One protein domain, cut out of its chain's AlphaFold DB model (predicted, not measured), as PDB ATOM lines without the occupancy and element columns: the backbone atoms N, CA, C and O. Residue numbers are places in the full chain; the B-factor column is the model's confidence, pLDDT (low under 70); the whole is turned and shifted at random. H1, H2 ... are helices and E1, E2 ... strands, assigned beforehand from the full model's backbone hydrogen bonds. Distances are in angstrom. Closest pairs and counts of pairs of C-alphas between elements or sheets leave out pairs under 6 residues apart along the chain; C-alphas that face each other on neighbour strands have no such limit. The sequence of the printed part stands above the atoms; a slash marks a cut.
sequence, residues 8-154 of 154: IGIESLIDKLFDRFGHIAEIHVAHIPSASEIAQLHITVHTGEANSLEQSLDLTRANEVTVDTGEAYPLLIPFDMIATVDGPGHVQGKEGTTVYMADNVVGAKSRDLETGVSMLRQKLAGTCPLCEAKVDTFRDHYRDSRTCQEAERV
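AT A GLANCE: This is residues 8 to 154 of the 154 residues of an uncharacterized protein of Haloquadratum walsbyi J07HQW2 (UniProt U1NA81). A strongly twisted five-stranded sheet is curled like part of a barrel; helix H1 packs slantwise over it, and H2 packs along edge strand E5 at the open side of the curl, reaching toward the other edge, E3. A long link leads from H2 to a small helical corner, H3 and H4, away from the sheet at one end of the domain. The printed part has 147 residues, with four named helices and five named strands in the order H1, E1, E2, E3, E4, E5, H2, H3, H4; the sheet's order is E3, E4, E2, E1, E5, mixed. The class is mixed, helices and strands, with under half of the residues in named elements. The whole is compact, with a radius of gyration of the C-alphas of 14.7 A and spans of 42 by 35 by 22 A.

IN THESE COORDINATES: In the sheet, E3 holds residues 64 to 67, E4 residues 75 to 84 over 26.7 A, E2 residues 41 to 46 over 16.1 A, E1 residues 26 to 30 and E5 residues 96 to 101 over 13.5 A. E4 begins at C-alpha 75 (28.799, 26.355, 15.418). H1, residues 10 to 20, spans 15.3 A from C-alpha 10 (35.955, 34.001, 15.764). H2, residues 113 to 124, spans 16.2 A. H3 holds residues 138 to 144, and H4, residues 146 to 152, ends at C-alpha 152 (47.965, 20.921, 27.308).

HOW THE PARTS SIT: E2 is the antiparallel neighbour of E1, with N 44 and O 28 2.8 A apart; the two form a hairpin. E1 and E5 are antiparallel, with N 29 and O 97 at 2.8 A. E4 bends by 57 degrees at residue 78 and its pairing is staggered: residues 79 to 84 pair with E2, parallel, with N 43 and O 80 at 3.0 A, and residues 75 to 78 pair with E3 in an antiparallel hairpin, with N 65 and O 77 at 2.8 A. H1 and H2 are on one face of the sheet, giving two layers, helices and sheet. H1 lies over E2 at a height over the sheet of 8.4 A. H2 lies over none of the strands; its closest C-alphas to E5 are those of Gly 116 and Val 99, 3.7 A apart. H1 and H2 are close but not clearly touching, with the C-alphas of Glu 11 and Val 117 7.8 A apart. H3 and H4 only just touch, only at the corner, with 3 pairs of C-alphas within 8 A, the closest those of Tyr 142 and Gln 149 at 5.1 A. In H1, H2, H3 and H4 every O i to N i+4 pair is within hydrogen-bond range.

THE WHOLE: The two C-alphas farthest apart, those of Asn 51 and Asp 144, are 41.9 A apart. The printed part has no cut. The links E2 to E3, E4 to E5, E5 to H2 and H2 to H3 are long. Mean pLDDT of the printed part is 89.3; residues 32 to 37 and residue 154 are under 70.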
ATOM      1  N   ILE A   8      29.544  36.957  13.555       93.81
ATOM      2  CA  ILE A   8      30.954  37.267  13.296       93.81
ATOM      3  C   ILE A   8      31.801  35.999  13.410       93.81
ATOM      4  O   ILE A   8      31.574  35.194  14.302       93.81
ATOM      5  N   GLY A   9      32.781  35.801  12.528       94.19
ATOM      6  CA  GLY A   9      33.748  34.706  12.686       94.19
ATOM      7  C   GLY A   9      34.667  34.942  13.886       94.19
ATOM      8  O   GLY A   9      35.026  36.090  14.158       94.19
ATOM      9  N   ILE A  10      35.068  33.880  14.591       94.31
ATOM     10  CA  ILE A  10      35.955  34.001  15.764       94.31
ATOM     11  C   ILE A  10      37.290  34.667  15.412       94.31
ATOM     12  O   ILE A  10      37.785  35.487  16.177       94.31
ATOM     13  N   GLU A  11      37.832  34.408  14.225       93.56
ATOM     14  CA  GLU A  11      39.065  35.031  13.742       93.56
ATOM     15  C   GLU A  11      38.866  36.532  13.537       93.56
ATOM     16  O   GLU A  11      39.623  37.330  14.076       93.56
ATOM     17  N   SER A  12      37.786  36.935  12.859       95.50
ATOM     18  CA  SER A  12      37.463  38.353  12.659       95.50
ATOM     19  C   SER A  12      37.173  39.083  13.972       95.50
ATOM     20  O   SER A  12      37.437  40.279  14.088       95.50
ATOM     21  N   LEU A  13      36.610  38.387  14.964       95.38
ATOM     22  CA  LEU A  13      36.417  38.935  16.303       95.38
ATOM     23  C   LEU A  13      37.764  39.179  17.000       95.38
ATOM     24  O   LEU A  13      37.937  40.215  17.638       95.38
ATOM     25  N   ILE A  14      38.721  38.261  16.843       95.19
ATOM     26  CA  ILE A  14      40.068  38.397  17.402       95.19
ATOM     27  C   ILE A  14      40.880  39.472  16.667       95.19
ATOM     28  O   ILE A  14      41.553  40.266  17.320       95.19
ATOM     29  N   ASP A  15      40.758  39.591  15.347       95.69
ATOM     30  CA  ASP A  15      41.393  40.677  14.590       95.69
ATOM     31  C   ASP A  15      40.937  42.048  15.112       95.69
ATOM     32  O   ASP A  15      41.758  42.919  15.399       95.69
ATOM     33  N   LYS A  16      39.632  42.212  15.374       96.38
ATOM     34  CA  LYS A  16      39.092  43.432  15.998       96.38
ATOM     35  C   LYS A  16      39.664  43.709  17.390       96.38
ATOM     36  O   LYS A  16      39.724  44.873  17.791       96.38
ATOM     37  N   LEU A  17      40.050  42.678  18.147       96.62
ATOM     38  CA  LEU A  17      40.718  42.853  19.439       96.62
ATOM     39  C   LEU A  17      42.119  43.436  19.258       96.62
ATOM     40  O   LEU A  17      42.465  44.387  19.958       96.62
ATOM     41  N   PHE A  18      42.887  42.922  18.298       96.12
ATOM     42  CA  PHE A  18      44.210  43.456  17.967       96.12
ATOM     43  C   PHE A  18      44.150  44.854  17.337       96.12
ATOM     44  O   PHE A  18      45.031  45.670  17.588       96.12
ATOM     45  N   ASP A  19      43.092  45.179  16.594       96.31
ATOM     46  CA  ASP A  19      42.858  46.549  16.125       96.31
ATOM     47  C   ASP A  19      42.529  47.504  17.286       96.31
ATOM     48  O   ASP A  19      42.840  48.700  17.241       96.31
ATOM     49  N   ARG A  20      41.862  46.996  18.332       96.06
ATOM     50  CA  ARG A  20      41.422  47.795  19.482       96.06
ATOM     51  C   ARG A  20      42.541  48.091  20.476       96.06
ATOM     52  O   ARG A  20      42.516  49.181  21.061       96.06
ATOM     53  N   PHE A  21      43.428  47.125  20.709       96.19
ATOM     54  CA  PHE A  21      44.476  47.162  21.727       96.19
ATOM     55  C   PHE A  21      45.853  47.038  21.081       96.19
ATOM     56  O   PHE A  21      46.117  46.085  20.355       96.19
ATOM     57  N   GLY A  22      46.754  47.972  21.386       94.06
ATOM     58  CA  GLY A  22      48.124  47.941  20.864       94.06
ATOM     59  C   GLY A  22      48.972  46.801  21.434       94.06
ATOM     60  O   GLY A  22      49.933  46.367  20.801       94.06
ATOM     61  N   HIS A  23      48.621  46.306  22.621       94.25
ATOM     62  CA  HIS A  23      49.268  45.187  23.284       94.25
ATOM     63  C   HIS A  23      48.243  44.285  23.979       94.25
ATOM     64  O   HIS A  23      47.527  44.703  24.892       94.25
ATOM     65  N   ILE A  24      48.249  43.003  23.621       97.19
ATOM     66  CA  ILE A  24      47.485  41.945  24.284       97.19
ATOM     67  C   ILE A  24      48.486  40.944  24.857       97.19
ATOM     68  O   ILE A  24      49.402  40.524  24.159       97.19
ATOM     69  N   ALA A  25      48.336  40.584  26.129       96.69
ATOM     70  CA  ALA A  25      49.169  39.572  26.776       96.69
ATOM     71  C   ALA A  25      48.573  38.167  26.612       96.69
ATOM     72  O   ALA A  25      49.298  37.202  26.382       96.69
ATOM     73  N   GLU A  26      47.249  38.054  26.709       96.69
ATOM     74  CA  GLU A  26      46.523  36.795  26.590       96.69
ATOM     75  C   GLU A  26      45.109  37.037  26.044       96.69
ATOM     76  O   GLU A  26      44.461  38.021  26.403       96.69
ATOM     77  N   ILE A  27      44.618  36.105  25.225       96.88
ATOM     78  CA  ILE A  27      43.189  35.959  24.925       96.88
ATOM     79  C   ILE A  27      42.761  34.568  25.385       96.88
ATOM     80  O   ILE A  27      43.202  33.557  24.832       96.88
ATOM     81  N   HIS A  28      41.894  34.518  26.391       95.31
ATOM     82  CA  HIS A  28      41.333  33.289  26.930       95.31
ATOM     83  C   HIS A  28      39.861  33.157  26.552       95.31
ATOM     84  O   HIS A  28      39.092  34.096  26.707       95.31
ATOM     85  N   VAL A  29      39.462  31.984  26.072       94.25
ATOM     86  CA  VAL A  29      38.078  31.654  25.729       94.25
ATOM     87  C   VAL A  29      37.621  30.550  26.666       94.25
ATOM     88  O   VAL A  29      37.996  29.389  26.488       94.25
ATOM     89  N   ALA A  30      36.825  30.903  27.669       91.00
ATOM     90  CA  ALA A  30      36.180  29.921  28.519       91.00
ATOM     91  C   ALA A  30      35.003  29.287  27.770       91.00
ATOM     92  O   ALA A  30      34.188  29.968  27.139       91.00
ATOM     93  N   HIS A  31      34.934  27.964  27.845       85.00
ATOM     94  CA  HIS A  31      33.886  27.151  27.246       85.00
ATOM     95  C   HIS A  31      33.596  25.976  28.184       85.00
ATOM     96  O   HIS A  31      34.494  25.396  28.791       85.00
ATOM     97  N   ILE A  32      32.315  25.673  28.387       68.69
ATOM     98  CA  ILE A  32      31.874  24.596  29.284       68.69
ATOM     99  C   ILE A  32      32.436  23.249  28.768       68.69
ATOM    100  O   ILE A  32      32.535  23.058  27.559       68.69
ATOM    101  N   PRO A  33      32.797  22.291  29.650       61.31
ATOM    102  CA  PRO A  33      33.604  21.106  29.320       61.31
ATOM    103  C   PRO A  33      33.029  20.081  28.330       61.31
ATOM    104  O   PRO A  33      33.679  19.052  28.104       61.31
ATOM    105  N   SER A  34      31.847  20.313  27.760       56.16
ATOM    106  CA  SER A  34      31.284  19.466  26.711       56.16
ATOM    107  C   SER A  34      30.836  20.314  25.518       56.16
ATOM    108  O   SER A  34      30.110  21.295  25.668       56.16
ATOM    109  N   ALA A  35      31.253  19.904  24.316       56.34
ATOM    110  CA  ALA A  35      30.867  20.525  23.047       56.34
ATOM    111  C   ALA A  35      29.340  20.577  22.842       56.34
ATOM    112  O   ALA A  35      28.825  21.488  22.201       56.34
ATOM    113  N   SER A  36      28.606  19.621  23.419       57.22
ATOM    114  CA  SER A  36      27.144  19.549  23.357       57.22
ATOM    115  C   SER A  36      26.413  20.499  24.312       57.22
ATOM    116  O   SER A  36      25.196  20.625  24.198       57.22
ATOM    117  N   GLU A  37      27.104  21.146  25.257       65.44
ATOM    118  CA  GLU A  37      26.488  21.993  26.298       65.44
ATOM    119  C   GLU A  37      27.045  23.423  26.320       65.44
ATOM    120  O   GLU A  37      26.849  24.160  27.290       65.44
ATOM    121  N   ILE A  38      27.743  23.845  25.263       74.38
ATOM    122  CA  ILE A  38      28.294  25.199  25.185       74.38
ATOM    123  C   ILE A  38      27.155  26.186  24.944       74.38
ATOM    124  O   ILE A  38      26.737  26.428  23.816       74.38
ATOM    125  N   ALA A  39      26.641  26.746  26.036       81.38
ATOM    126  CA  ALA A  39      25.584  27.748  26.000       81.38
ATOM    127  C   ALA A  39      26.103  29.137  25.597       81.38
ATOM    128  O   ALA A  39      25.354  29.930  25.030       81.38
ATOM    129  N   GLN A  40      27.367  29.431  25.913       89.88
ATOM    130  CA  GLN A  40      27.997  30.725  25.680       89.88
ATOM    131  C   GLN A  40      29.529  30.589  25.724       89.88
ATOM    132  O   GLN A  40      30.053  29.760  26.472       89.88
ATOM    133  N   LEU A  41      30.241  31.407  24.946       92.50
ATOM    134  CA  LEU A  41      31.676  31.639  25.112       92.50
ATOM    135  C   LEU A  41      31.914  32.898  25.947       92.50
ATOM    136  O   LEU A  41      31.349  33.951  25.649       92.50
ATOM    137  N   HIS A  42      32.800  32.802  26.934       93.44
ATOM    138  CA  HIS A  42      33.291  33.973  27.659       93.44
ATOM    139  C   HIS A  42      34.721  34.258  27.227       93.44
ATOM    140  O   HIS A  42      35.611  33.426  27.420       93.44
ATOM    141  N   ILE A  43      34.939  35.412  26.607       95.38
ATOM    142  CA  ILE A  43      36.242  35.788  26.063       95.38
ATOM    143  C   ILE A  43      36.864  36.849  26.974       95.38
ATOM    144  O   ILE A  43      36.359  37.964  27.100       95.38
ATOM    145  N   THR A  44      37.996  36.512  27.577       96.44
ATOM    146  CA  THR A  44      38.765  37.395  28.455       96.44
ATOM    147  C   THR A  44      40.046  37.824  27.762       96.44
ATOM    148  O   THR A  44      40.831  36.995  27.300       96.44
ATOM    149  N   VAL A  45      40.277  39.131  27.709       97.31
ATOM    150  CA  VAL A  45      41.431  39.742  27.047       97.31
ATOM    151  C   VAL A  45      42.295  40.411  28.103       97.31
ATOM    152  O   VAL A  45      41.901  41.415  28.694       97.31
ATOM    153  N   HIS A  46      43.485  39.872  28.335       96.69
ATOM    154  CA  HIS A  46      44.441  40.456  29.268       96.69
ATOM    155  C   HIS A  46      45.262  41.521  28.561       96.69
ATOM    156  O   HIS A  46      46.020  41.232  27.629       96.69
ATOM    157  N   THR A  47      45.131  42.762  29.012       96.50
ATOM    158  CA  THR A  47      45.854  43.900  28.453       96.50
ATOM    159  C   THR A  47      46.050  44.992  29.500       96.50
ATOM    160  O   THR A  47      45.161  45.293  30.292       96.50
ATOM    161  N   GLY A  48      47.216  45.644  29.467       95.00
ATOM    162  CA  GLY A  48      47.480  46.833  30.281       95.00
ATOM    163  C   GLY A  48      46.685  48.070  29.842       95.00
ATOM    164  O   GLY A  48      46.753  49.098  30.507       95.00
ATOM    165  N   GLU A  49      45.952  47.986  28.728       95.75
ATOM    166  CA  GLU A  49      45.140  49.074  28.170       95.75
ATOM    167  C   GLU A  49      43.677  49.049  28.642       95.75
ATOM    168  O   GLU A  49      42.901  49.947  28.302       95.75
ATOM    169  N   ALA A  50      43.275  48.034  29.414       95.06
ATOM    170  CA  ALA A  50      41.952  47.993  30.021       95.06
ATOM    171  C   ALA A  50      41.812  49.079  31.104       95.06
ATOM    172  O   ALA A  50      42.755  49.419  31.816       95.06
ATOM    173  N   ASN A  51      40.608  49.630  31.247       92.12
ATOM    174  CA  ASN A  51      40.324  50.720  32.189       92.12
ATOM    175  C   ASN A  51      39.918  50.222  33.587       92.12
ATOM    176  O   ASN A  51      39.731  51.026  34.502       92.12
ATOM    177  N   SER A  52      39.736  48.913  33.752       92.88
ATOM    178  CA  SER A  52      39.289  48.270  34.989       92.88
ATOM    179  C   SER A  52      39.706  46.796  35.018       92.88
ATOM    180  O   SER A  52      40.205  46.247  34.036       92.88
ATOM    181  N   LEU A  53      39.490  46.150  36.168       91.88
ATOM    182  CA  LEU A  53      39.643  44.698  36.318       91.88
ATOM    183  C   LEU A  53      38.625  43.913  35.483       91.88
ATOM    184  O   LEU A  53      38.897  42.791  35.085       91.88
ATOM    185  N   GLU A  54      37.470  44.503  35.193       94.00
ATOM    186  CA  GLU A  54      36.475  43.938  34.286       94.00
ATOM    187  C   GLU A  54      35.909  45.084  33.453       94.00
ATOM    188  O   GLU A  54      35.204  45.959  33.965       94.00
ATOM    189  N   GLN A  55      36.281  45.138  32.178       96.31
ATOM    190  CA  GLN A  55      35.762  46.099  31.213       96.31
ATOM    191  C   GLN A  55      35.028  45.336  30.115       96.31
ATOM    192  O   GLN A  55      35.671  44.733  29.260       96.31
ATOM    193  N   SER A  56      33.697  45.402  30.084       95.88
ATOM    194  CA  SER A  56      32.918  44.844  28.973       95.88
ATOM    195  C   SER A  56      33.316  45.485  27.640       95.88
ATOM    196  O   SER A  56      33.515  46.702  27.559       95.88
ATOM    197  N   LEU A  57      33.424  44.667  26.594       94.31
ATOM    198  CA  LEU A  57      33.804  45.104  25.254       94.31
ATOM    199  C   LEU A  57      32.629  44.976  24.285       94.31
ATOM    200  O   LEU A  57      32.070  43.898  24.117       94.31
ATOM    201  N   ASP A  58      32.319  46.070  23.595       92.12
ATOM    202  CA  ASP A  58      31.342  46.117  22.505       92.12
ATOM    203  C   ASP A  58      32.078  46.448  21.195       92.12
ATOM    204  O   ASP A  58      32.227  47.608  20.807       92.12
ATOM    205  N   LEU A  59      32.666  45.421  20.569       91.50
ATOM    206  CA  LEU A  59      33.455  45.543  19.325       91.50
ATOM    207  C   LEU A  59      32.635  45.227  18.069       91.50
ATOM    208  O   LEU A  59      33.094  45.375  16.928       91.50
ATOM    209  N   THR A  60      31.431  44.709  18.263       92.06
ATOM    210  CA  THR A  60      30.588  44.199  17.198       92.06
ATOM    211  C   THR A  60      29.148  44.165  17.671       92.06
ATOM    212  O   THR A  60      28.880  43.892  18.832       92.06
ATOM    213  N   ARG A  61      28.220  44.390  16.745       91.44
ATOM    214  CA  ARG A  61      26.783  44.228  16.995       91.44
ATOM    215  C   ARG A  61      26.337  42.765  16.934       91.44
ATOM    216  O   ARG A  61      25.172  42.469  17.186       91.44
ATOM    217  N   ALA A  62      27.257  41.871  16.568       91.06
ATOM    218  CA  ALA A  62      27.022  40.442  16.557       91.06
ATOM    219  C   ALA A  62      26.797  39.906  17.972       91.06
ATOM    220  O   ALA A  62      27.575  40.200  18.874       91.06
ATOM    221  N   ASN A  63      25.759  39.088  18.132       91.12
ATOM    222  CA  ASN A  63      25.442  38.428  19.403       91.12
ATOM    223  C   ASN A  63      25.957  36.984  19.446       91.12
ATOM    224  O   ASN A  63      25.990  36.372  20.510       91.12
ATOM    225  N   GLU A  64      26.329  36.436  18.288       93.50
ATOM    226  CA  GLU A  64      26.822  35.074  18.130       93.50
ATOM    227  C   GLU A  64      28.125  35.086  17.336       93.50
ATOM    228  O   GLU A  64      28.294  35.858  16.384       93.50
ATOM    229  N   VAL A  65      29.040  34.207  17.731       93.56
ATOM    230  CA  VAL A  65      30.265  33.939  16.997       93.56
ATOM    231  C   VAL A  65      30.108  32.652  16.199       93.56
ATOM    232  O   VAL A  65      29.593  31.647  16.693       93.56
ATOM    233  N   THR A  66      30.543  32.695  14.947       94.56
ATOM    234  CA  THR A  66      30.622  31.546  14.057       94.56
ATOM    235  C   THR A  66      31.983  30.885  14.226       94.56
ATOM    236  O   THR A  66      33.018  31.526  14.029       94.56
ATOM    237  N   VAL A  67      31.987  29.596  14.569       92.31
ATOM    238  CA  VAL A  67      33.209  28.795  14.697       92.31
ATOM    239  C   VAL A  67      33.156  27.606  13.749       92.31
ATOM    240  O   VAL A  67      32.295  26.734  13.873       92.31
ATOM    241  N   ASP A  68      34.092  27.565  12.803       92.25
ATOM    242  CA  ASP A  68      34.267  26.422  11.911       92.25
ATOM    243  C   ASP A  68      35.025  25.299  12.633       92.25
ATOM    244  O   ASP A  68      36.216  25.407  12.922       92.25
ATOM    245  N   THR A  69      34.314  24.222  12.949       87.50
ATOM    246  CA  THR A  69      34.857  23.029  13.607       87.50
ATOM    247  C   THR A  69      35.328  21.958  12.619       87.50
ATOM    248  O   THR A  69      35.796  20.906  13.049       87.50
ATOM    249  N   GLY A  70      35.201  22.195  11.306       84.12
ATOM    250  CA  GLY A  70      35.429  21.194  10.260       84.12
ATOM    251  C   GLY A  70      34.296  20.169  10.111       84.12
ATOM    252  O   GLY A  70      34.407  19.247   9.303       84.12
ATOM    253  N   GLU A  71      33.212  20.316  10.876       82.94
ATOM    254  CA  GLU A  71      31.986  19.528  10.740       82.94
ATOM    255  C   GLU A  71      31.085  20.107   9.628       82.94
ATOM    256  O   GLU A  71      31.362  21.156   9.048       82.94
ATOM    257  N   ALA A  72      29.975  19.430   9.308       83.44
ATOM    258  CA  ALA A  72      29.107  19.817   8.186       83.44
ATOM    259  C   ALA A  72      28.518  21.240   8.291       83.44
ATOM    260  O   ALA A  72      28.181  21.838   7.268       83.44
ATOM    261  N   TYR A  73      28.377  21.764   9.511       85.19
ATOM    262  CA  TYR A  73      27.875  23.108   9.780       85.19
ATOM    263  C   TYR A  73      28.722  23.768  10.873       85.19
ATOM    264  O   TYR A  73      29.037  23.101  11.863       85.19
ATOM    265  N   PRO A  74      29.063  25.062  10.731       90.06
ATOM    266  CA  PRO A  74      29.762  25.791  11.778       90.06
ATOM    267  C   PRO A  74      28.872  25.940  13.014       90.06
ATOM    268  O   PRO A  74      27.642  25.987  12.919       90.06
ATOM    269  N   LEU A  75      29.503  26.056  14.178       90.12
ATOM    270  CA  LEU A  75      28.799  26.355  15.418       90.12
ATOM    271  C   LEU A  75      28.473  27.846  15.483       90.12
ATOM    272  O   LEU A  75      29.321  28.682  15.176       90.12
ATOM    273  N   LEU A  76      27.253  28.161  15.911       92.25
ATOM    274  CA  LEU A  76      26.824  29.510  16.265       92.25
ATOM    275  C   LEU A  76      26.672  29.548  17.778       92.25
ATOM    276  O   LEU A  76      25.837  28.829  18.328       92.25
ATOM    277  N   ILE A  77      27.528  30.318  18.445       91.44
ATOM    278  CA  ILE A  77      27.596  30.327  19.905       91.44
ATOM    279  C   ILE A  77      27.458  31.770  20.391       91.44
ATOM    280  O   ILE A  77      28.227  32.628  19.946       91.44
ATOM    281  N   PRO A  78      26.514  32.070  21.299       93.31
ATOM    282  CA  PRO A  78      26.480  33.355  21.978       93.31
ATOM    283  C   PRO A  78      27.810  33.644  22.665       93.31
ATOM    284  O   PRO A  78      28.476  32.725  23.147       93.31
ATOM    285  N   PHE A  79      28.209  34.908  22.746       93.62
ATOM    286  CA  PHE A  79      29.452  35.256  23.421       93.62
ATOM    287  C   PHE A  79      29.352  36.573  24.180       93.62
ATOM    288  O   PHE A  79      28.546  37.443  23.855       93.62
ATOM    289  N   ASP A  80      30.195  36.710  25.196       94.50
ATOM    290  CA  ASP A  80      30.542  38.002  25.771       94.50
ATOM    291  C   ASP A  80      32.062  38.189  25.793       94.50
ATOM    292  O   ASP A  80      32.845  37.257  25.582       94.50
ATOM    293  N   MET A  81      32.471  39.443  25.967       95.25
ATOM    294  CA  MET A  81      33.872  39.826  25.978       95.25
ATOM    295  C   MET A  81      34.151  40.806  27.102       95.25
ATOM    296  O   MET A  81      33.453  41.816  27.253       95.25
ATOM    297  N   ILE A  82      35.241  40.558  27.817       96.75
ATOM    298  CA  ILE A  82      35.826  41.516  28.745       96.75
ATOM    299  C   ILE A  82      37.300  41.748  28.415       96.75
ATOM    300  O   ILE A  82      38.012  40.837  27.996       96.75
ATOM    301  N   ALA A  83      37.771  42.970  28.641       97.38
ATOM    302  CA  ALA A  83      39.184  43.256  28.830       97.38
ATOM    303  C   ALA A  83      39.480  43.409  30.321       97.38
ATOM    304  O   ALA A  83      38.650  43.916  31.080       97.38
ATOM    305  N   THR A  84      40.673  43.002  30.731       96.81
ATOM    306  CA  THR A  84      41.122  43.092  32.116       96.81
ATOM    307  C   THR A  84      42.593  43.473  32.202       96.81
ATOM    308  O   THR A  84      43.405  43.060  31.372       96.81
ATOM    309  N   VAL A  85      42.924  44.254  33.234       94.06
ATOM    310  CA  VAL A  85      44.309  44.495  33.671       94.06
ATOM    311  C   VAL A  85      44.832  43.406  34.613       94.06
ATOM    312  O   VAL A  85      45.979  43.491  35.051       94.06
ATOM    313  N   ASP A  86      44.003  42.418  34.972       91.69
ATOM    314  CA  ASP A  86      44.450  41.280  35.772       91.69
ATOM    315  C   ASP A  86      45.514  40.472  35.019       91.69
ATOM    316  O   ASP A  86      45.589  40.480  33.784       91.69
ATOM    317  N   GLY A  87      46.375  39.801  35.777       86.00
ATOM    318  CA  GLY A  87      47.505  39.066  35.231       86.00
ATOM    319  C   GLY A  87      47.057  37.963  34.263       86.00
ATOM    320  O   GLY A  87      46.092  37.258  34.557       86.00
ATOM    321  N   PRO A  88      47.749  37.786  33.123       88.56
ATOM    322  CA  PRO A  88      47.537  36.629  32.259       88.56
ATOM    323  C   PRO A  88      48.008  35.342  32.955       88.56
ATOM    324  O   PRO A  88      48.653  35.371  34.006       88.56
ATOM    325  N   GLY A  89      47.755  34.200  32.322       81.44
ATOM    326  CA  GLY A  89      48.228  32.892  32.763       81.44
ATOM    327  C   GLY A  89      47.104  31.902  33.025       81.44
ATOM    328  O   GLY A  89      47.243  31.054  33.913       81.44
ATOM    329  N   HIS A  90      45.997  31.983  32.279       83.62
ATOM    330  CA  HIS A  90      44.943  30.987  32.416       83.62
ATOM    331  C   HIS A  90      45.491  29.581  32.153       83.62
ATOM    332  O   HIS A  90      46.031  29.260  31.086       83.62
ATOM    333  N   VAL A  91      45.316  28.712  33.150       74.12
ATOM    334  CA  VAL A  91      45.677  27.302  33.036       74.12
ATOM    335  C   VAL A  91      44.801  26.678  31.959       74.12
ATOM    336  O   VAL A  91      43.575  26.656  32.077       74.12
ATOM    337  N   GLN A  92      45.434  26.141  30.916       76.69
ATOM    338  CA  GLN A  92      44.702  25.392  29.904       76.69
ATOM    339  C   GLN A  92      44.021  24.181  30.522       76.69
ATOM    340  O   GLN A  92      44.560  23.514  31.415       76.69
ATOM    341  N   GLY A  93      42.840  23.859  30.012       78.12
ATOM    342  CA  GLY A  93      42.193  22.636  30.425       78.12
ATOM    343  C   GLY A  93      40.812  22.447  29.840       78.12
ATOM    344  O   GLY A  93      40.475  22.914  28.754       78.12
ATOM    345  N   LYS A  94      40.008  21.725  30.612       81.12
ATOM    346  CA  LYS A  94      38.662  21.294  30.241       81.12
ATOM    347  C   LYS A  94      37.635  22.426  30.121       81.12
ATOM    348  O   LYS A  94      36.616  22.192  29.508       81.12
ATOM    349  N   GLU A  95      37.864  23.583  30.738       82.69
ATOM    350  CA  GLU A  95      36.862  24.661  30.890       82.69
ATOM    351  C   GLU A  95      37.223  25.935  30.108       82.69
ATOM    352  O   GLU A  95      36.560  26.963  30.222       82.69
ATOM    353  N   GLY A  96      38.296  25.888  29.323       88.88
ATOM    354  CA  GLY A  96      38.723  27.039  28.553       88.88
ATOM    355  C   GLY A  96      39.930  26.760  27.681       88.88
ATOM    356  O   GLY A  96      40.573  25.707  27.735       88.88
ATOM    357  N   THR A  97      40.213  27.696  26.792       92.06
ATOM    358  CA  THR A  97      41.326  27.629  25.849       92.06
ATOM    359  C   THR A  97      41.903  29.008  25.662       92.06
ATOM    360  O   THR A  97      41.206  29.939  25.278       92.06
ATOM    361  N   THR A  98      43.195  29.133  25.929       94.00
ATOM    362  CA  THR A  98      43.927  30.347  25.590       94.00
ATOM    363  C   THR A  98      44.284  30.271  24.128       94.00
ATOM    364  O   THR A  98      45.109  29.444  23.732       94.00
ATOM    365  N   VAL A  99      43.633  31.126  23.345       94.94
ATOM    366  CA  VAL A  99      43.809  31.200  21.895       94.94
ATOM    367  C   VAL A  99      45.028  32.029  21.508       94.94
ATOM    368  O   VAL A  99      45.531  31.882  20.405       94.94
ATOM    369  N   TYR A 100      45.535  32.864  22.415       95.62
ATOM    370  CA  TYR A 100      46.752  33.641  22.211       95.62
ATOM    371  C   TYR A 100      47.456  33.899  23.545       95.62
ATOM    372  O   TYR A 100      46.798  34.262  24.518       95.62
ATOM    373  N   MET A 101      48.780  33.734  23.581       95.25
ATOM    374  CA  MET A 101      49.636  34.069  24.723       95.25
ATOM    375  C   MET A 101      50.927  34.707  24.205       95.25
ATOM    376  O   MET A 101      51.679  34.065  23.463       95.25
ATOM    377  N   ALA A 102      51.193  35.948  24.604       94.69
ATOM    378  CA  ALA A 102      52.406  36.656  24.217       94.69
ATOM    379  C   ALA A 102      53.662  35.977  24.796       94.69
ATOM    380  O   ALA A 102      53.634  35.333  25.846       94.69
ATOM    381  N   ASP A 103      54.792  36.116  24.104       93.25
ATOM    382  CA  ASP A 103      56.064  35.474  24.464       93.25
ATOM    383  C   ASP A 103      56.777  36.103  25.666       93.25
ATOM    384  O   ASP A 103      57.674  35.501  26.257       93.25
ATOM    385  N   ASN A 104      56.349  37.299  26.057       89.19
ATOM    386  CA  ASN A 104      56.859  38.048  27.194       89.19
ATOM    387  C   ASN A 104      56.086  37.780  28.500       89.19
ATOM    388  O   ASN A 104      56.425  38.368  29.534       89.19
ATOM    389  N   VAL A 105      55.072  36.907  28.486       89.56
ATOM    390  CA  VAL A 105      54.318  36.542  29.690       89.56
ATOM    391  C   VAL A 105      55.147  35.608  30.569       89.56
ATOM    392  O   VAL A 105      55.400  34.448  30.248       89.56
ATOM    393  N   VAL A 106      55.579  36.119  31.721       86.50
ATOM    394  CA  VAL A 106      56.428  35.377  32.659       86.50
ATOM    395  C   VAL A 106      55.679  34.178  33.236       86.50
ATOM    396  O   VAL A 106      54.617  34.323  33.833       86.50
ATOM    397  N   GLY A 107      56.282  32.992  33.127       83.88
ATOM    398  CA  GLY A 107      55.738  31.761  33.708       83.88
ATOM    399  C   GLY A 107      54.687  31.059  32.846       83.88
ATOM    400  O   GLY A 107      54.202  30.008  33.260       83.88
ATOM    401  N   ALA A 108      54.384  31.583  31.656       85.81
ATOM    402  CA  ALA A 108      53.559  30.921  30.651       85.81
ATOM    403  C   ALA A 108      54.365  30.672  29.371       85.81
ATOM    404  O   ALA A 108      55.330  31.377  29.073       85.81
ATOM    405  N   LYS A 109      53.981  29.653  28.600       87.62
ATOM    406  CA  LYS A 109      54.534  29.436  27.264       87.62
ATOM    407  C   LYS A 109      53.778  30.293  26.258       87.62
ATOM    408  O   LYS A 109      52.550  30.357  26.290       87.62
ATOM    409  N   SER A 110      54.517  30.887  25.328       91.38
ATOM    410  CA  SER A 110      53.940  31.600  24.192       91.38
ATOM    411  C   SER A 110      53.017  30.693  23.379       91.38
ATOM    412  O   SER A 110      53.342  29.524  23.138       91.38
ATOM    413  N   ARG A 111      51.925  31.258  22.870       92.44
ATOM    414  CA  ARG A 111      51.034  30.594  21.922       92.44
ATOM    415  C   ARG A 111      50.601  31.584  20.858       92.44
ATOM    416  O   ARG A 111      50.021  32.623  21.167       92.44
ATOM    417  N   ASP A 112      50.887  31.238  19.613       94.50
ATOM    418  CA  ASP A 112      50.403  31.984  18.465       94.50
ATOM    419  C   ASP A 112      48.899  31.762  18.257       94.50
ATOM    420  O   ASP A 112      48.313  30.768  18.701       94.50
ATOM    421  N   LEU A 113      48.285  32.723  17.570       94.38
ATOM    422  CA  LEU A 113      46.845  32.760  17.368       94.38
ATOM    423  C   LEU A 113      46.327  31.557  16.571       94.38
ATOM    424  O   LEU A 113      45.284  31.000  16.904       94.38
ATOM    425  N   GLU A 114      47.051  31.148  15.529       94.44
ATOM    426  CA  GLU A 114      46.646  30.050  14.650       94.44
ATOM    427  C   GLU A 114      46.562  28.735  15.431       94.44
ATOM    428  O   GLU A 114      45.533  28.052  15.407       94.44
ATOM    429  N   THR A 115      47.607  28.423  16.202       93.69
ATOM    430  CA  THR A 115      47.644  27.256  17.084       93.69
ATOM    431  C   THR A 115      46.500  27.298  18.093       93.69
ATOM    432  O   THR A 115      45.775  26.316  18.253       93.69
ATOM    433  N   GLY A 116      46.301  28.429  18.772       93.69
ATOM    434  CA  GLY A 116      45.277  28.539  19.807       93.69
ATOM    435  C   GLY A 116      43.842  28.456  19.278       93.69
ATOM    436  O   GLY A 116      43.009  27.777  19.882       93.69
ATOM    437  N   VAL A 117      43.552  29.072  18.131       94.50
ATOM    438  CA  VAL A 117      42.245  28.959  17.462       94.50
ATOM    439  C   VAL A 117      42.008  27.532  16.968       94.50
ATOM    440  O   VAL A 117      40.907  27.011  17.136       94.50
ATOM    441  N   SER A 118      43.031  26.859  16.433       93.94
ATOM    442  CA  SER A 118      42.935  25.445  16.048       93.94
ATOM    443  C   SER A 118      42.561  24.555  17.241       93.94
ATOM    444  O   SER A 118      41.609  23.774  17.159       93.94
ATOM    445  N   MET A 119      43.216  24.747  18.393       92.31
ATOM    446  CA  MET A 119      42.883  24.031  19.631       92.31
ATOM    447  C   MET A 119      41.450  24.313  20.097       92.31
ATOM    448  O   MET A 119      40.748  23.392  20.519       92.31
ATOM    449  N   LEU A 120      40.997  25.571  20.016       92.44
ATOM    450  CA  LEU A 120      39.620  25.937  20.349       92.44
ATOM    451  C   LEU A 120      38.638  25.196  19.435       92.44
ATOM    452  O   LEU A 120      37.743  24.525  19.939       92.44
ATOM    453  N   ARG A 121      38.835  25.237  18.113       92.62
ATOM    454  CA  ARG A 121      37.979  24.536  17.139       92.62
ATOM    455  C   ARG A 121      37.906  23.036  17.422       92.62
ATOM    456  O   ARG A 121      36.811  22.485  17.471       92.62
ATOM    457  N   GLN A 122      39.044  22.389  17.678       91.50
ATOM    458  CA  GLN A 122      39.095  20.966  18.034       91.50
ATOM    459  C   GLN A 122      38.289  20.675  19.305       91.50
ATOM    460  O   GLN A 122      37.483  19.744  19.321       91.50
ATOM    461  N   LYS A 123      38.431  21.502  20.345       89.69
ATOM    462  CA  LYS A 123      37.674  21.344  21.593       89.69
ATOM    463  C   LYS A 123      36.177  21.521  21.415       89.69
ATOM    464  O   LYS A 123      35.409  20.686  21.891       89.69
ATOM    465  N   LEU A 124      35.772  22.551  20.679       89.12
ATOM    466  CA  LEU A 124      34.374  22.783  20.328       89.12
ATOM    467  C   LEU A 124      33.809  21.657  19.443       89.12
ATOM    468  O   LEU A 124      32.613  21.398  19.475       89.12
ATOM    469  N   ALA A 125      34.659  20.937  18.705       89.12
ATOM    470  CA  ALA A 125      34.299  19.735  17.949       89.12
ATOM    471  C   ALA A 125      34.298  18.440  18.791       89.12
ATOM    472  O   ALA A 125      34.197  17.340  18.231       89.12
ATOM    473  N   GLY A 126      34.508  18.535  20.111       88.62
ATOM    474  CA  GLY A 126      34.648  17.378  20.999       88.62
ATOM    475  C   GLY A 126      35.874  16.525  20.670       88.62
ATOM    476  O   GLY A 126      35.811  15.302  20.727       88.62
ATOM    477  N   THR A 127      36.975  17.143  20.242       90.62
ATOM    478  CA  THR A 127      38.210  16.461  19.830       90.62
ATOM    479  C   THR A 127      39.377  16.936  20.686       90.62
ATOM    480  O   THR A 127      39.596  18.137  20.836       90.62
ATOM    481  N   CYS A 128      40.142  16.005  21.258       90.75
ATOM    482  CA  CYS A 128      41.323  16.345  22.044       90.75
ATOM    483  C   CYS A 128      42.407  16.978  21.157       90.75
ATOM    484  O   CYS A 128      42.864  16.306  20.232       90.75
ATOM    485  N   PRO A 129      42.890  18.201  21.453       90.44
ATOM    486  CA  PRO A 129      43.897  18.862  20.618       90.44
ATOM    487  C   PRO A 129      45.263  18.173  20.545       90.44
ATOM    488  O   PRO A 129      46.105  18.546  19.735       90.44
ATOM    489  N   LEU A 130      45.515  17.201  21.425       91.69
ATOM    490  CA  LEU A 130      46.828  16.573  21.572       91.69
ATOM    491  C   LEU A 130      46.903  15.160  21.014       91.69
ATOM    492  O   LEU A 130      47.916  14.781  20.437       91.69
ATOM    493  N   CYS A 131      45.864  14.359  21.243       92.50
ATOM    494  CA  CYS A 131      45.810  12.975  20.775       92.50
ATOM    495  C   CYS A 131      44.761  12.758  19.684       92.50
ATOM    496  O   CYS A 131      44.594  11.627  19.237       92.50
ATOM    497  N   GLU A 132      44.039  13.817  19.298       91.88
ATOM    498  CA  GLU A 132      43.019  13.831  18.241       91.88
ATOM    499  C   GLU A 132      41.844  12.863  18.476       91.88
ATOM    500  O   GLU A 132      40.995  12.665  17.608       91.88
ATOM    501  N   ALA A 133      41.745  12.275  19.671       90.75
ATOM    502  CA  ALA A 133      40.632  11.416  20.036       90.75
ATOM    503  C   ALA A 133      39.340  12.236  20.154       90.75
ATOM    504  O   ALA A 133      39.335  13.317  20.749       90.75
ATOM    505  N   LYS A 134      38.229  11.692  19.647       89.88
ATOM    506  CA  LYS A 134      36.890  12.195  19.975       89.88
ATOM    507  C   LYS A 134      36.604  11.915  21.451       89.88
ATOM    508  O   LYS A 134      36.871  10.817  21.942       89.88
ATOM    509  N   VAL A 135      36.094  12.918  22.154       87.38
ATOM    510  CA  VAL A 135      35.847  12.889  23.594       87.38
ATOM    511  C   VAL A 135      34.422  13.331  23.889       87.38
ATOM    512  O   VAL A 135      33.976  14.372  23.414       87.38
ATOM    513  N   ASP A 136      33.724  12.555  24.716       81.12
ATOM    514  CA  ASP A 136      32.395  12.939  25.206       81.12
ATOM    515  C   ASP A 136      32.515  14.072  26.235       81.12
ATOM    516  O   ASP A 136      31.774  15.052  26.199       81.12
ATOM    517  N   THR A 137      33.501  13.966  27.137       82.62
ATOM    518  CA  THR A 137      33.874  15.044  28.057       82.62
ATOM    519  C   THR A 137      35.394  15.157  28.182       82.62
ATOM    520  O   THR A 137      36.112  14.166  28.357       82.62
ATOM    521  N   PHE A 138      35.904  16.392  28.176       84.88
ATOM    522  CA  PHE A 138      37.325  16.649  28.444       84.88
ATOM    523  C   PHE A 138      37.724  16.271  29.872       84.88
ATOM    524  O   PHE A 138      38.875  15.930  30.142       84.88
ATOM    525  N   ARG A 139      36.761  16.299  30.801       84.31
ATOM    526  CA  ARG A 139      36.971  15.898  32.194       84.31
ATOM    527  C   ARG A 139      37.369  14.429  32.304       84.31
ATOM    528  O   ARG A 139      38.347  14.136  32.991       84.31
ATOM    529  N   ASP A 140      36.611  13.530  31.684       86.38
ATOM    530  CA  ASP A 140      36.902  12.097  31.741       86.38
ATOM    531  C   ASP A 140      38.166  11.779  30.944       86.38
ATOM    532  O   ASP A 140      39.054  11.098  31.455       86.38
ATOM    533  N   HIS A 141      38.325  12.386  29.763       89.06
ATOM    534  CA  HIS A 141      39.523  12.191  28.954       89.06
ATOM    535  C   HIS A 141      40.810  12.576  29.701       89.06
ATOM    536  O   HIS A 141      41.756  11.795  29.737       89.06
ATOM    537  N   TYR A 142      40.852  13.737  30.360       87.19
ATOM    538  CA  TYR A 142      42.034  14.174  31.115       87.19
ATOM    539  C   TYR A 142      42.243  13.437  32.433       87.19
ATOM    540  O   TYR A 142      43.376  13.361  32.908       87.19
ATOM    541  N   ARG A 143      41.188  12.856  33.017       86.94
ATOM    542  CA  ARG A 143      41.343  11.925  34.139       86.94
ATOM    543  C   ARG A 143      42.078  10.661  33.691       86.94
ATOM    544  O   ARG A 143      42.968  10.200  34.406       86.94
ATOM    545  N   ASP A 144      41.714  10.137  32.525       88.62
ATOM    546  CA  ASP A 144      42.181   8.836  32.047       88.62
ATOM    547  C   ASP A 144      43.506   8.952  31.259       88.62
ATOM    548  O   ASP A 144      44.323   8.034  31.269       88.62
ATOM    549  N   SER A 145      43.772  10.112  30.649       87.56
ATOM    550  CA  SER A 145      44.978  10.432  29.871       87.56
ATOM    551  C   SER A 145      45.726  11.633  30.457       87.56
ATOM    552  O   SER A 145      45.704  12.738  29.908       87.56
ATOM    553  N   ARG A 146      46.442  11.413  31.570       85.56
ATOM    554  CA  ARG A 146      47.234  12.467  32.240       85.56
ATOM    555  C   ARG A 146      48.259  13.137  31.330       85.56
ATOM    556  O   ARG A 146      48.495  14.326  31.476       85.56
ATOM    557  N   THR A 147      48.826  12.404  30.378       89.00
ATOM    558  CA  THR A 147      49.770  12.958  29.400       89.00
ATOM    559  C   THR A 147      49.141  14.062  28.555       89.00
ATOM    560  O   THR A 147      49.789  15.076  28.324       89.00
ATOM    561  N   CYS A 148      47.874  13.912  28.148       88.75
ATOM    562  CA  CYS A 148      47.147  14.962  27.433       88.75
ATOM    563  C   CYS A 148      46.885  16.160  28.355       88.75
ATOM    564  O   CYS A 148      47.140  17.300  27.988       88.75
ATOM    565  N   GLN A 149      46.460  15.911  29.594       85.38
ATOM    566  CA  GLN A 149      46.242  16.988  30.557       85.38
ATOM    567  C   GLN A 149      47.515  17.804  30.829       85.38
ATOM    568  O   GLN A 149      47.471  19.029  30.897       85.38
ATOM    569  N   GLU A 150      48.644  17.127  31.028       85.12
ATOM    570  CA  GLU A 150      49.923  17.764  31.330       85.12
ATOM    571  C   GLU A 150      50.471  18.506  30.120       85.12
ATOM    572  O   GLU A 150      50.866  19.654  30.272       85.12
ATOM    573  N   ALA A 151      50.448  17.896  28.932       83.06
ATOM    574  CA  ALA A 151      50.946  18.526  27.714       83.06
ATOM    575  C   ALA A 151      50.112  19.743  27.293       83.06
ATOM    576  O   ALA A 151      50.658  20.671  26.707       83.06
ATOM    577  N   GLU A 152      48.817  19.775  27.620       79.56
ATOM    578  CA  GLU A 152      47.965  20.921  27.308       79.56
ATOM    579  C   GLU A 152      48.251  22.117  28.223       79.56
ATOM    580  O   GLU A 152      48.156  23.268  27.796       79.56
ATOM    581  N   ARG A 153      48.619  21.858  29.482       73.44
ATOM    582  CA  ARG A 153      48.962  22.909  30.451       73.44
ATOM    583  C   ARG A 153      50.223  23.688  30.082       73.44
ATOM    584  O   ARG A 153      50.455  24.721  30.706       73.44
ATOM    585  N   VAL A 154      51.029  23.171  29.146       60.72
ATOM    586  CA  VAL A 154      52.318  23.748  28.744       60.72
ATOM    587  C   VAL A 154      52.154  24.766  27.635       60.72
ATOM    588  O   VAL A 154      51.675  24.441  26.524       60.72
TER     589      VAL A 154